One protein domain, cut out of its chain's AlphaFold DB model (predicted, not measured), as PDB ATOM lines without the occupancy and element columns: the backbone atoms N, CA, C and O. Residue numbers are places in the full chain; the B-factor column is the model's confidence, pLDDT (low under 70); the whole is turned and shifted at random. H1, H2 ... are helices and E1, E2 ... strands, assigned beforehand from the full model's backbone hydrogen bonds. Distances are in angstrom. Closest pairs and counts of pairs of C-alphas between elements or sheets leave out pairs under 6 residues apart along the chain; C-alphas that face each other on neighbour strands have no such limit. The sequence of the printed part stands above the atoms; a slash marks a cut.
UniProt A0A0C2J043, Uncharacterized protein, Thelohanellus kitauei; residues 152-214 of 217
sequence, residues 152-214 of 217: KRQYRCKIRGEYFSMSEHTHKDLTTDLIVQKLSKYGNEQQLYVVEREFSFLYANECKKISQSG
ATOM      1  N   LYS A 152      27.703  36.087  -9.905       91.38
ATOM      2  CA  LYS A 152      28.112  35.433  -8.662       91.38
ATOM      3  C   LYS A 152      29.561  35.787  -8.350       91.38
ATOM      4  O   LYS A 152      30.447  35.487  -9.142       91.38
ATOM      5  N   ARG A 153      29.806  36.352  -7.169       91.88
ATOM      6  CA  ARG A 153      31.152  36.550  -6.610       91.88
ATOM      7  C   ARG A 153      31.352  35.562  -5.469       91.88
ATOM      8  O   ARG A 153      30.468  35.415  -4.626       91.88
ATOM      9  N   GLN A 154      32.474  34.851  -5.455       93.31
ATOM     10  CA  GLN A 154      32.800  33.894  -4.400       93.31
ATOM     11  C   GLN A 154      34.062  34.313  -3.666       93.31
ATOM     12  O   GLN A 154      35.023  34.768  -4.276       93.31
ATOM     13  N   TYR A 155      34.047  34.111  -2.357       92.44
ATOM     14  CA  TYR A 155      35.112  34.487  -1.447       92.44
ATOM     15  C   TYR A 155      35.398  33.308  -0.527       92.44
ATOM     16  O   TYR A 155      34.477  32.642  -0.047       92.44
ATOM     17  N   ARG A 156      36.678  33.058  -0.274       93.06
ATOM     18  CA  ARG A 156      37.145  32.093   0.721       93.06
ATOM     19  C   ARG A 156      37.980  32.860   1.728       93.06
ATOM     20  O   ARG A 156      38.890  33.581   1.336       93.06
ATOM     21  N   CYS A 157      37.656  32.730   3.003       93.00
ATOM     22  CA  CYS A 157      38.296  33.502   4.059       93.00
ATOM     23  C   CYS A 157      38.488  32.641   5.306       93.00
ATOM     24  O   CYS A 157      37.746  31.684   5.542       93.00
ATOM     25  N   LYS A 158      39.506  32.983   6.100       93.38
ATOM     26  CA  LYS A 158      39.769  32.375   7.403       93.38
ATOM     27  C   LYS A 158      39.539  33.429   8.476       93.38
ATOM     28  O   LYS A 158      40.292  34.393   8.554       93.38
ATOM     29  N   ILE A 159      38.490  33.261   9.269       92.50
ATOM     30  CA  ILE A 159      38.098  34.200  10.321       92.50
ATOM     31  C   ILE A 159      38.297  33.488  11.655       92.50
ATOM     32  O   ILE A 159      37.701  32.442  11.892       92.50
ATOM     33  N   ARG A 160      39.175  34.028  12.511       92.00
ATOM     34  CA  ARG A 160      39.486  33.466  13.844       92.00
ATOM     35  C   ARG A 160      39.860  31.975  13.818       92.00
ATOM     36  O   ARG A 160      39.470  31.207  14.686       92.00
ATOM     37  N   GLY A 161      40.610  31.560  12.797       90.62
ATOM     38  CA  GLY A 161      41.040  30.169  12.632       90.62
ATOM     39  C   GLY A 161      40.052  29.269  11.882       90.62
ATOM     40  O   GLY A 161      40.456  28.201  11.425       90.62
ATOM     41  N   GLU A 162      38.809  29.706  11.682       91.69
ATOM     42  CA  GLU A 162      37.763  28.933  11.011       91.69
ATOM     43  C   GLU A 162      37.633  29.314   9.535       91.69
ATOM     44  O   GLU A 162      37.812  30.472   9.157       91.69
ATOM     45  N   TYR A 163      37.315  28.332   8.690       91.69
ATOM     46  CA  TYR A 163      37.163  28.539   7.252       91.69
ATOM     47  C   TYR A 163      35.716  28.850   6.886       91.69
ATOM     48  O   TYR A 163      34.792  28.101   7.218       91.69
ATOM     49  N   PHE A 164      35.550  29.928   6.128       93.50
ATOM     50  CA  PHE A 164      34.275  30.375   5.599       93.50
ATOM     51  C   PHE A 164      34.325  30.450   4.073       93.50
ATOM     52  O   PHE A 164      35.331  30.832   3.468       93.50
ATOM     53  N   SER A 165      33.199  30.116   3.451       93.31
ATOM     54  CA  SER A 165      32.920  30.379   2.045       93.31
ATOM     55  C   SER A 165      31.760  31.356   1.964       93.31
ATOM     56  O   SER A 165      30.674  31.081   2.470       93.31
ATOM     57  N   MET A 166      31.962  32.487   1.302       92.00
ATOM     58  CA  MET A 166      30.911  33.466   1.066       92.00
ATOM     59  C   MET A 166      30.609  33.550  -0.429       92.00
ATOM     60  O   MET A 166      31.515  33.624  -1.252       92.00
ATOM     61  N   SER A 167      29.330  33.534  -0.792       91.25
ATOM     62  CA  SER A 167      28.861  33.799  -2.153       91.25
ATOM     63  C   SER A 167      27.939  35.014  -2.152       91.25
ATOM     64  O   SER A 167      26.979  35.073  -1.382       91.25
ATOM     65  N   GLU A 168      28.217  35.966  -3.033       88.75
ATOM     66  CA  GLU A 168      27.359  37.112  -3.310       88.75
ATOM     67  C   GLU A 168      26.722  36.975  -4.680       88.75
ATOM     68  O   GLU A 168      27.408  36.686  -5.660       88.75
ATOM     69  N   HIS A 169      25.422  37.236  -4.752       86.94
ATOM     70  CA  HIS A 169      24.703  37.368  -6.008       86.94
ATOM     71  C   HIS A 169      24.406  38.839  -6.256       86.94
ATOM     72  O   HIS A 169      23.660  39.451  -5.486       86.94
ATOM     73  N   THR A 170      24.954  39.413  -7.320       87.06
ATOM     74  CA  THR A 170      24.840  40.845  -7.624       87.06
ATOM     75  C   THR A 170      24.081  41.092  -8.918       87.06
ATOM     76  O   THR A 170      24.219  40.328  -9.864       87.06
ATOM     77  N   HIS A 171      23.307  42.171  -8.979       86.75
ATOM     78  CA  HIS A 171      22.715  42.697 -10.210       86.75
ATOM     79  C   HIS A 171      22.954  44.205 -10.246       86.75
ATOM     80  O   HIS A 171      22.601  44.886  -9.282       86.75
ATOM     81  N   LYS A 172      23.584  44.717 -11.315       86.31
ATOM     82  CA  LYS A 172      24.017  46.128 -11.422       86.31
ATOM     83  C   LYS A 172      24.788  46.591 -10.173       86.31
ATOM     84  O   LYS A 172      24.432  47.578  -9.542       86.31
ATOM     85  N   ASP A 173      25.765  45.783  -9.752       82.75
ATOM     86  CA  ASP A 173      26.590  45.974  -8.542       82.75
ATOM     87  C   ASP A 173      25.857  46.001  -7.187       82.75
ATOM     88  O   ASP A 173      26.476  46.155  -6.131       82.75
ATOM     89  N   LEU A 174      24.550  45.742  -7.163       83.44
ATOM     90  CA  LEU A 174      23.787  45.596  -5.928       83.44
ATOM     91  C   LEU A 174      23.706  44.124  -5.520       83.44
ATOM     92  O   LEU A 174      23.222  43.288  -6.281       83.44
ATOM     93  N   THR A 175      24.133  43.795  -4.295       82.44
ATOM     94  CA  THR A 175      23.952  42.447  -3.727       82.44
ATOM     95  C   THR A 175      22.466  42.180  -3.511       82.44
ATOM     96  O   THR A 175      21.822  42.830  -2.687       82.44
ATOM     97  N   THR A 176      21.953  41.195  -4.241       80.50
ATOM     98  CA  THR A 176      20.580  40.678  -4.185       80.50
ATOM     99  C   THR A 176      20.439  39.500  -3.223       80.50
ATOM    100  O   THR A 176      19.383  39.320  -2.620       80.50
ATOM    101  N   ASP A 177      21.502  38.710  -3.063       81.19
ATOM    102  CA  ASP A 177      21.571  37.608  -2.108       81.19
ATOM    103  C   ASP A 177      23.004  37.440  -1.596       81.19
ATOM    104  O   ASP A 177      23.975  37.697  -2.315       81.19
ATOM    105  N   LEU A 178      23.115  37.020  -0.345       83.50
ATOM    106  CA  LEU A 178      24.366  36.844   0.374       83.50
ATOM    107  C   LEU A 178      24.283  35.539   1.159       83.50
ATOM    108  O   LEU A 178      23.409  35.347   2.011       83.50
ATOM    109  N   ILE A 179      25.211  34.636   0.874       86.62
ATOM    110  CA  ILE A 179      25.280  33.327   1.507       86.62
ATOM    111  C   ILE A 179      26.654  33.216   2.149       86.62
ATOM    112  O   ILE A 179      27.658  33.204   1.444       86.62
ATOM    113  N   VAL A 180      26.695  33.134   3.477       89.50
ATOM    114  CA  VAL A 180      27.907  32.781   4.219       89.50
ATOM    115  C   VAL A 180      27.755  31.335   4.664       89.50
ATOM    116  O   VAL A 180      26.710  30.941   5.182       89.50
ATOM    117  N   GLN A 181      28.780  30.537   4.421       92.69
ATOM    118  CA  GLN A 181      28.851  29.150   4.837       92.69
ATOM    119  C   GLN A 181      30.098  28.953   5.684       92.69
ATOM    120  O   GLN A 181      31.172  29.440   5.327       92.69
ATOM    121  N   LYS A 182      29.950  28.239   6.792       93.81
ATOM    122  CA  LYS A 182      31.032  27.832   7.681       93.81
ATOM    123  C   LYS A 182      31.220  26.328   7.558       93.81
ATOM    124  O   LYS A 182      30.242  25.592   7.447       93.81
ATOM    125  N   LEU A 183      32.467  25.874   7.585       90.12
ATOM    126  CA  LEU A 183      32.756  24.458   7.766       90.12
ATOM    127  C   LEU A 183      32.850  24.161   9.267       90.12
ATOM    128  O   LEU A 183      33.871  24.438   9.896       90.12
ATOM    129  N   SER A 184      31.769  23.640   9.835       90.38
ATOM    130  CA  SER A 184      31.677  23.295  11.253       90.38
ATOM    131  C   SER A 184      32.106  21.854  11.487       90.38
ATOM    132  O   SER A 184      31.882  20.985  10.642       90.38
ATOM    133  N   LYS A 185      32.728  21.602  12.639       91.12
ATOM    134  CA  LYS A 185      33.173  20.266  13.040       91.12
ATOM    135  C   LYS A 185      32.241  19.677  14.094       91.12
ATOM    136  O   LYS A 185      31.851  20.375  15.024       91.12
ATOM    137  N   TYR A 186      31.942  18.393  13.959       90.44
ATOM    138  CA  TYR A 186      31.004  17.631  14.776       90.44
ATOM    139  C   TYR A 186      31.602  16.278  15.192       90.44
ATOM    140  O   TYR A 186      32.536  15.779  14.560       90.44
ATOM    141  N   GLY A 187      31.023  15.670  16.232       92.69
ATOM    142  CA  GLY A 187      31.464  14.393  16.802       92.69
ATOM    143  C   GLY A 187      32.494  14.547  17.924       92.69
ATOM    144  O   GLY A 187      33.094  15.609  18.091       92.69
ATOM    145  N   ASN A 188      32.691  13.474  18.697       90.25
ATOM    146  CA  ASN A 188      33.567  13.473  19.877       90.25
ATOM    147  C   ASN A 188      35.037  13.781  19.540       90.25
ATOM    148  O   ASN A 188      35.752  14.322  20.375       90.25
ATOM    149  N   GLU A 189      35.470  13.495  18.310       92.50
ATOM    150  CA  GLU A 189      36.836  13.716  17.821       92.50
ATOM    151  C   GLU A 189      36.885  14.759  16.694       92.50
ATOM    152  O   GLU A 189      37.876  14.859  15.973       92.50
ATOM    153  N   GLN A 190      35.818  15.550  16.513       86.88
ATOM    154  CA  GLN A 190      35.704  16.532  15.425       86.88
ATOM    155  C   GLN A 190      35.879  15.929  14.017       86.88
ATOM    156  O   GLN A 190      36.297  16.615  13.081       86.88
ATOM    157  N   GLN A 191      35.564  14.645  13.864       92.38
ATOM    158  CA  GLN A 191      35.792  13.869  12.651       92.38
ATOM    159  C   GLN A 191      34.764  14.148  11.543       92.38
ATOM    160  O   GLN A 191      34.996  13.813  10.382       92.38
ATOM    161  N   LEU A 192      33.625  14.759  11.881       91.00
ATOM    162  CA  LEU A 192      32.576  15.098  10.922       91.00
ATOM    163  C   LEU A 192      32.646  16.579  10.566       91.00
ATOM    164  O   LEU A 192      32.605  17.436  11.443       91.00
ATOM    165  N   TYR A 193      32.682  16.883   9.272       87.75
ATOM    166  CA  TYR A 193      32.665  18.250   8.768       87.75
ATOM    167  C   TYR A 193      31.338  18.523   8.067       87.75
ATOM    168  O   TYR A 193      30.982  17.839   7.106       87.75
ATOM    169  N   VAL A 194      30.612  19.535   8.532       91.00
ATOM    170  CA  VAL A 194      29.307  19.922   7.992       91.00
ATOM    171  C   VAL A 194      29.388  21.363   7.508       91.00
ATOM    172  O   VAL A 194      29.857  22.250   8.219       91.00
ATOM    173  N   VAL A 195      28.943  21.597   6.273       88.25
ATOM    174  CA  VAL A 195      28.820  22.951   5.732       88.25
ATOM    175  C   VAL A 195      27.516  23.547   6.233       88.25
ATOM    176  O   VAL A 195      26.430  23.143   5.820       88.25
ATOM    177  N   GLU A 196      27.630  24.539   7.097       88.12
ATOM    178  CA  GLU A 196      26.494  25.202   7.717       88.12
ATOM    179  C   GLU A 196      26.317  26.594   7.153       88.12
ATOM    180  O   GLU A 196      27.288  27.289   6.855       88.12
ATOM    181  N   ARG A 197      25.064  27.030   7.014       84.06
ATOM    182  CA  ARG A 197      24.792  28.413   6.644       84.06
ATOM    183  C   ARG A 197      24.931  29.289   7.878       84.06
ATOM    184  O   ARG A 197      24.166  29.160   8.828       84.06
ATOM    185  N   GLU A 198      25.868  30.216   7.813       83.50
ATOM    186  CA  GLU A 198      26.073  31.224   8.834       83.50
ATOM    187  C   GLU A 198      25.307  32.487   8.437       83.50
ATOM    188  O   GLU A 198      25.331  32.932   7.288       83.50
ATOM    189  N   PHE A 199      24.588  33.072   9.385       71.75
ATOM    190  CA  PHE A 199      23.711  34.204   9.107       71.75
ATOM    191  C   PHE A 199      24.286  35.523   9.656       71.75
ATOM    192  O   PHE A 199      23.574  36.518   9.785       71.75
ATOM    193  N   SER A 200      25.563  35.569  10.018       78.50
ATOM    194  CA  SER A 200      26.191  36.774  10.560       78.50
ATOM    195  C   SER A 200      26.652  37.747   9.467       78.50
ATOM    196  O   SER A 200      27.547  37.451   8.675       78.50
ATOM    197  N   PHE A 201      26.091  38.962   9.469       77.81
ATOM    198  CA  PHE A 201      26.562  40.065   8.618       77.81
ATOM    199  C   PHE A 201      27.997  40.496   8.963       77.81
ATOM    200  O   PHE A 201      28.722  40.985   8.099       77.81
ATOM    201  N   LEU A 202      28.425  40.278  10.212       84.94
ATOM    202  CA  LEU A 202      29.787  40.576  10.651       84.94
ATOM    203  C   LEU A 202      30.803  39.730   9.877       84.94
ATOM    204  O   LEU A 202      31.720  40.291   9.284       84.94
ATOM    205  N   TYR A 203      30.583  38.414   9.793       87.56
ATOM    206  CA  TYR A 203      31.487  37.520   9.064       87.56
ATOM    207  C   TYR A 203      31.487  37.789   7.563       87.56
ATOM    208  O   TYR A 203      32.539  37.720   6.935       87.56
ATOM    209  N   ALA A 204      30.345  38.169   6.983       87.00
ATOM    210  CA  ALA A 204      30.309  38.588   5.586       87.00
ATOM    211  C   ALA A 204      31.210  39.807   5.328       87.00
ATOM    212  O   ALA A 204      32.016  39.803   4.399       87.00
ATOM    213  N   ASN A 205      31.110  40.840   6.168       88.19
ATOM    214  CA  ASN A 205      31.940  42.038   6.035       88.19
ATOM    215  C   ASN A 205      33.422  41.748   6.266       88.19
ATOM    216  O   ASN A 205      34.264  42.274   5.541       88.19
ATOM    217  N   GLU A 206      33.748  40.920   7.255       91.94
ATOM    218  CA  GLU A 206      35.125  40.512   7.528       91.94
ATOM    219  C   GLU A 206      35.711  39.724   6.349       91.94
ATOM    220  O   GLU A 206      36.795  40.050   5.868       91.94
ATOM    221  N   CYS A 207      34.944  38.787   5.785       90.19
ATOM    222  CA  CYS A 207      35.339  38.024   4.604       90.19
ATOM    223  C   CYS A 207      35.619  38.927   3.392       90.19
ATOM    224  O   CYS A 207      36.608  38.729   2.681       90.19
ATOM    225  N   LYS A 208      34.786  39.957   3.174       90.06
ATOM    226  CA  LYS A 208      35.017  40.963   2.123       90.06
ATOM    227  C   LYS A 208      36.297  41.745   2.344       90.06
ATOM    228  O   LYS A 208      37.073  41.882   1.404       90.06
ATOM    229  N   LYS A 209      36.514  42.242   3.565       91.12
ATOM    230  CA  LYS A 209      37.706  43.026   3.911       91.12
ATOM    231  C   LYS A 209      38.982  42.228   3.650       91.12
ATOM    232  O   LYS A 209      39.852  42.725   2.948       91.12
ATOM    233  N   ILE A 210      39.037  40.978   4.121       90.88
ATOM    234  CA  ILE A 210      40.174  40.066   3.897       90.88
ATOM    235  C   ILE A 210      40.422  39.850   2.399       90.88
ATOM    236  O   ILE A 210      41.559  39.845   1.938       90.88
ATOM    237  N   SER A 211      39.353  39.696   1.617       86.94
ATOM    238  CA  SER A 211      39.472  39.466   0.174       86.94
ATOM    239  C   SER A 211      39.926  40.709  -0.601       86.94
ATOM    240  O   SER A 211      40.470  40.581  -1.692       86.94
ATOM    241  N   GLN A 212      39.694  41.908  -0.059       87.38
ATOM    242  CA  GLN A 212      40.096  43.185  -0.657       87.38
ATOM    243  C   GLN A 212      41.520  43.601  -0.275       87.38
ATOM    244  O   GLN A 212      42.161  44.309  -1.044       87.38
ATOM    245  N   SER A 213      42.027  43.160   0.880       84.06
ATOM    246  CA  SER A 213      43.381  43.485   1.346       84.06
ATOM    247  C   SER A 213      44.502  42.743   0.607       84.06
ATOM    248  O   SER A 213      45.669  42.999   0.886       84.06
ATOM    249  N   GLY A 214      44.168  41.845  -0.329       67.62
ATOM    250  CA  GLY A 214      45.136  40.970  -0.996       67.62
ATOM    251  C   GLY A 214      45.748  39.934  -0.040       67.62
ATOM    252  O   GLY A 214      45.510  39.988   1.171       67.62
TER     253      GLY A 214
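What this domain is: This is residues 152 to 214 of the 217 residues of an uncharacterized protein of Thelohanellus kitauei (UniProt A0A0C2J043). A long, strongly twisted sheet of four strands forms a wall, with the single helix H1 packed across one face over E1, E2 and E3 and the other face bare. The hairpin of E3 and E4 carries the sheet on to one end of the longest axis, and the turn between E2 and E3 makes the other end. The printed part has 63 residues, in the order E1, E2, E3, E4, H1; the sheet order is E1 - E2 - E3 - E4, all antiparallel, and the class is mixed, helices and strands. It is only just loose, close to compact, with a radius of gyration of the C-alphas of 12.9 A and spans of 46 by 23 by 16 A.

How they stand to each other: E1, residues 152 to 159, E2, residues 162 to 171, E3, residues 174 to 186, and E4, residues 192 to 198, form a meander, each strand the antiparallel neighbour and hairpin partner of the one before. Within hydrogen-bond range are N 155 and O 166 of E1 and E2, 2.8 A, N 167 and O 179 of E2 and E3, 2.8 A, and N 184 and O 194 of E3 and E4, 2.9 A. The edge strands E1 and E4 are apart. H1, residues 201 to 212, is on the sheet at a height of 7.9 A, two layers in all, with the helix on one face. It runs across the strands, at 84 degrees to E1 on the local plane. It lies over E1, and only just over E2 and E3, with 3 C-alphas on each. Its closest C-alphas to E1 are those of Cys 157 and Cys 207, 5.4 A. In H1 every O i to N i+4 pair is within hydrogen-bond range.

Where its parts are: E1 begins at C-alpha 152 (28.112, 35.433, -8.662) and measures 21.5 A. E2 measures 29.4 A, E3 35.5 A and E4 17.5 A. H1, 16.7 A, ends at C-alpha 212 (40.096, 43.185, -0.657).

The domain as a whole: The C-alphas of Lys 172 and Asn 188 are farthest apart, 46.2 A. The printed part has no cut, and its four links are tight. Mean pLDDT of the printed part is 88.2, and residue 214 is under 70.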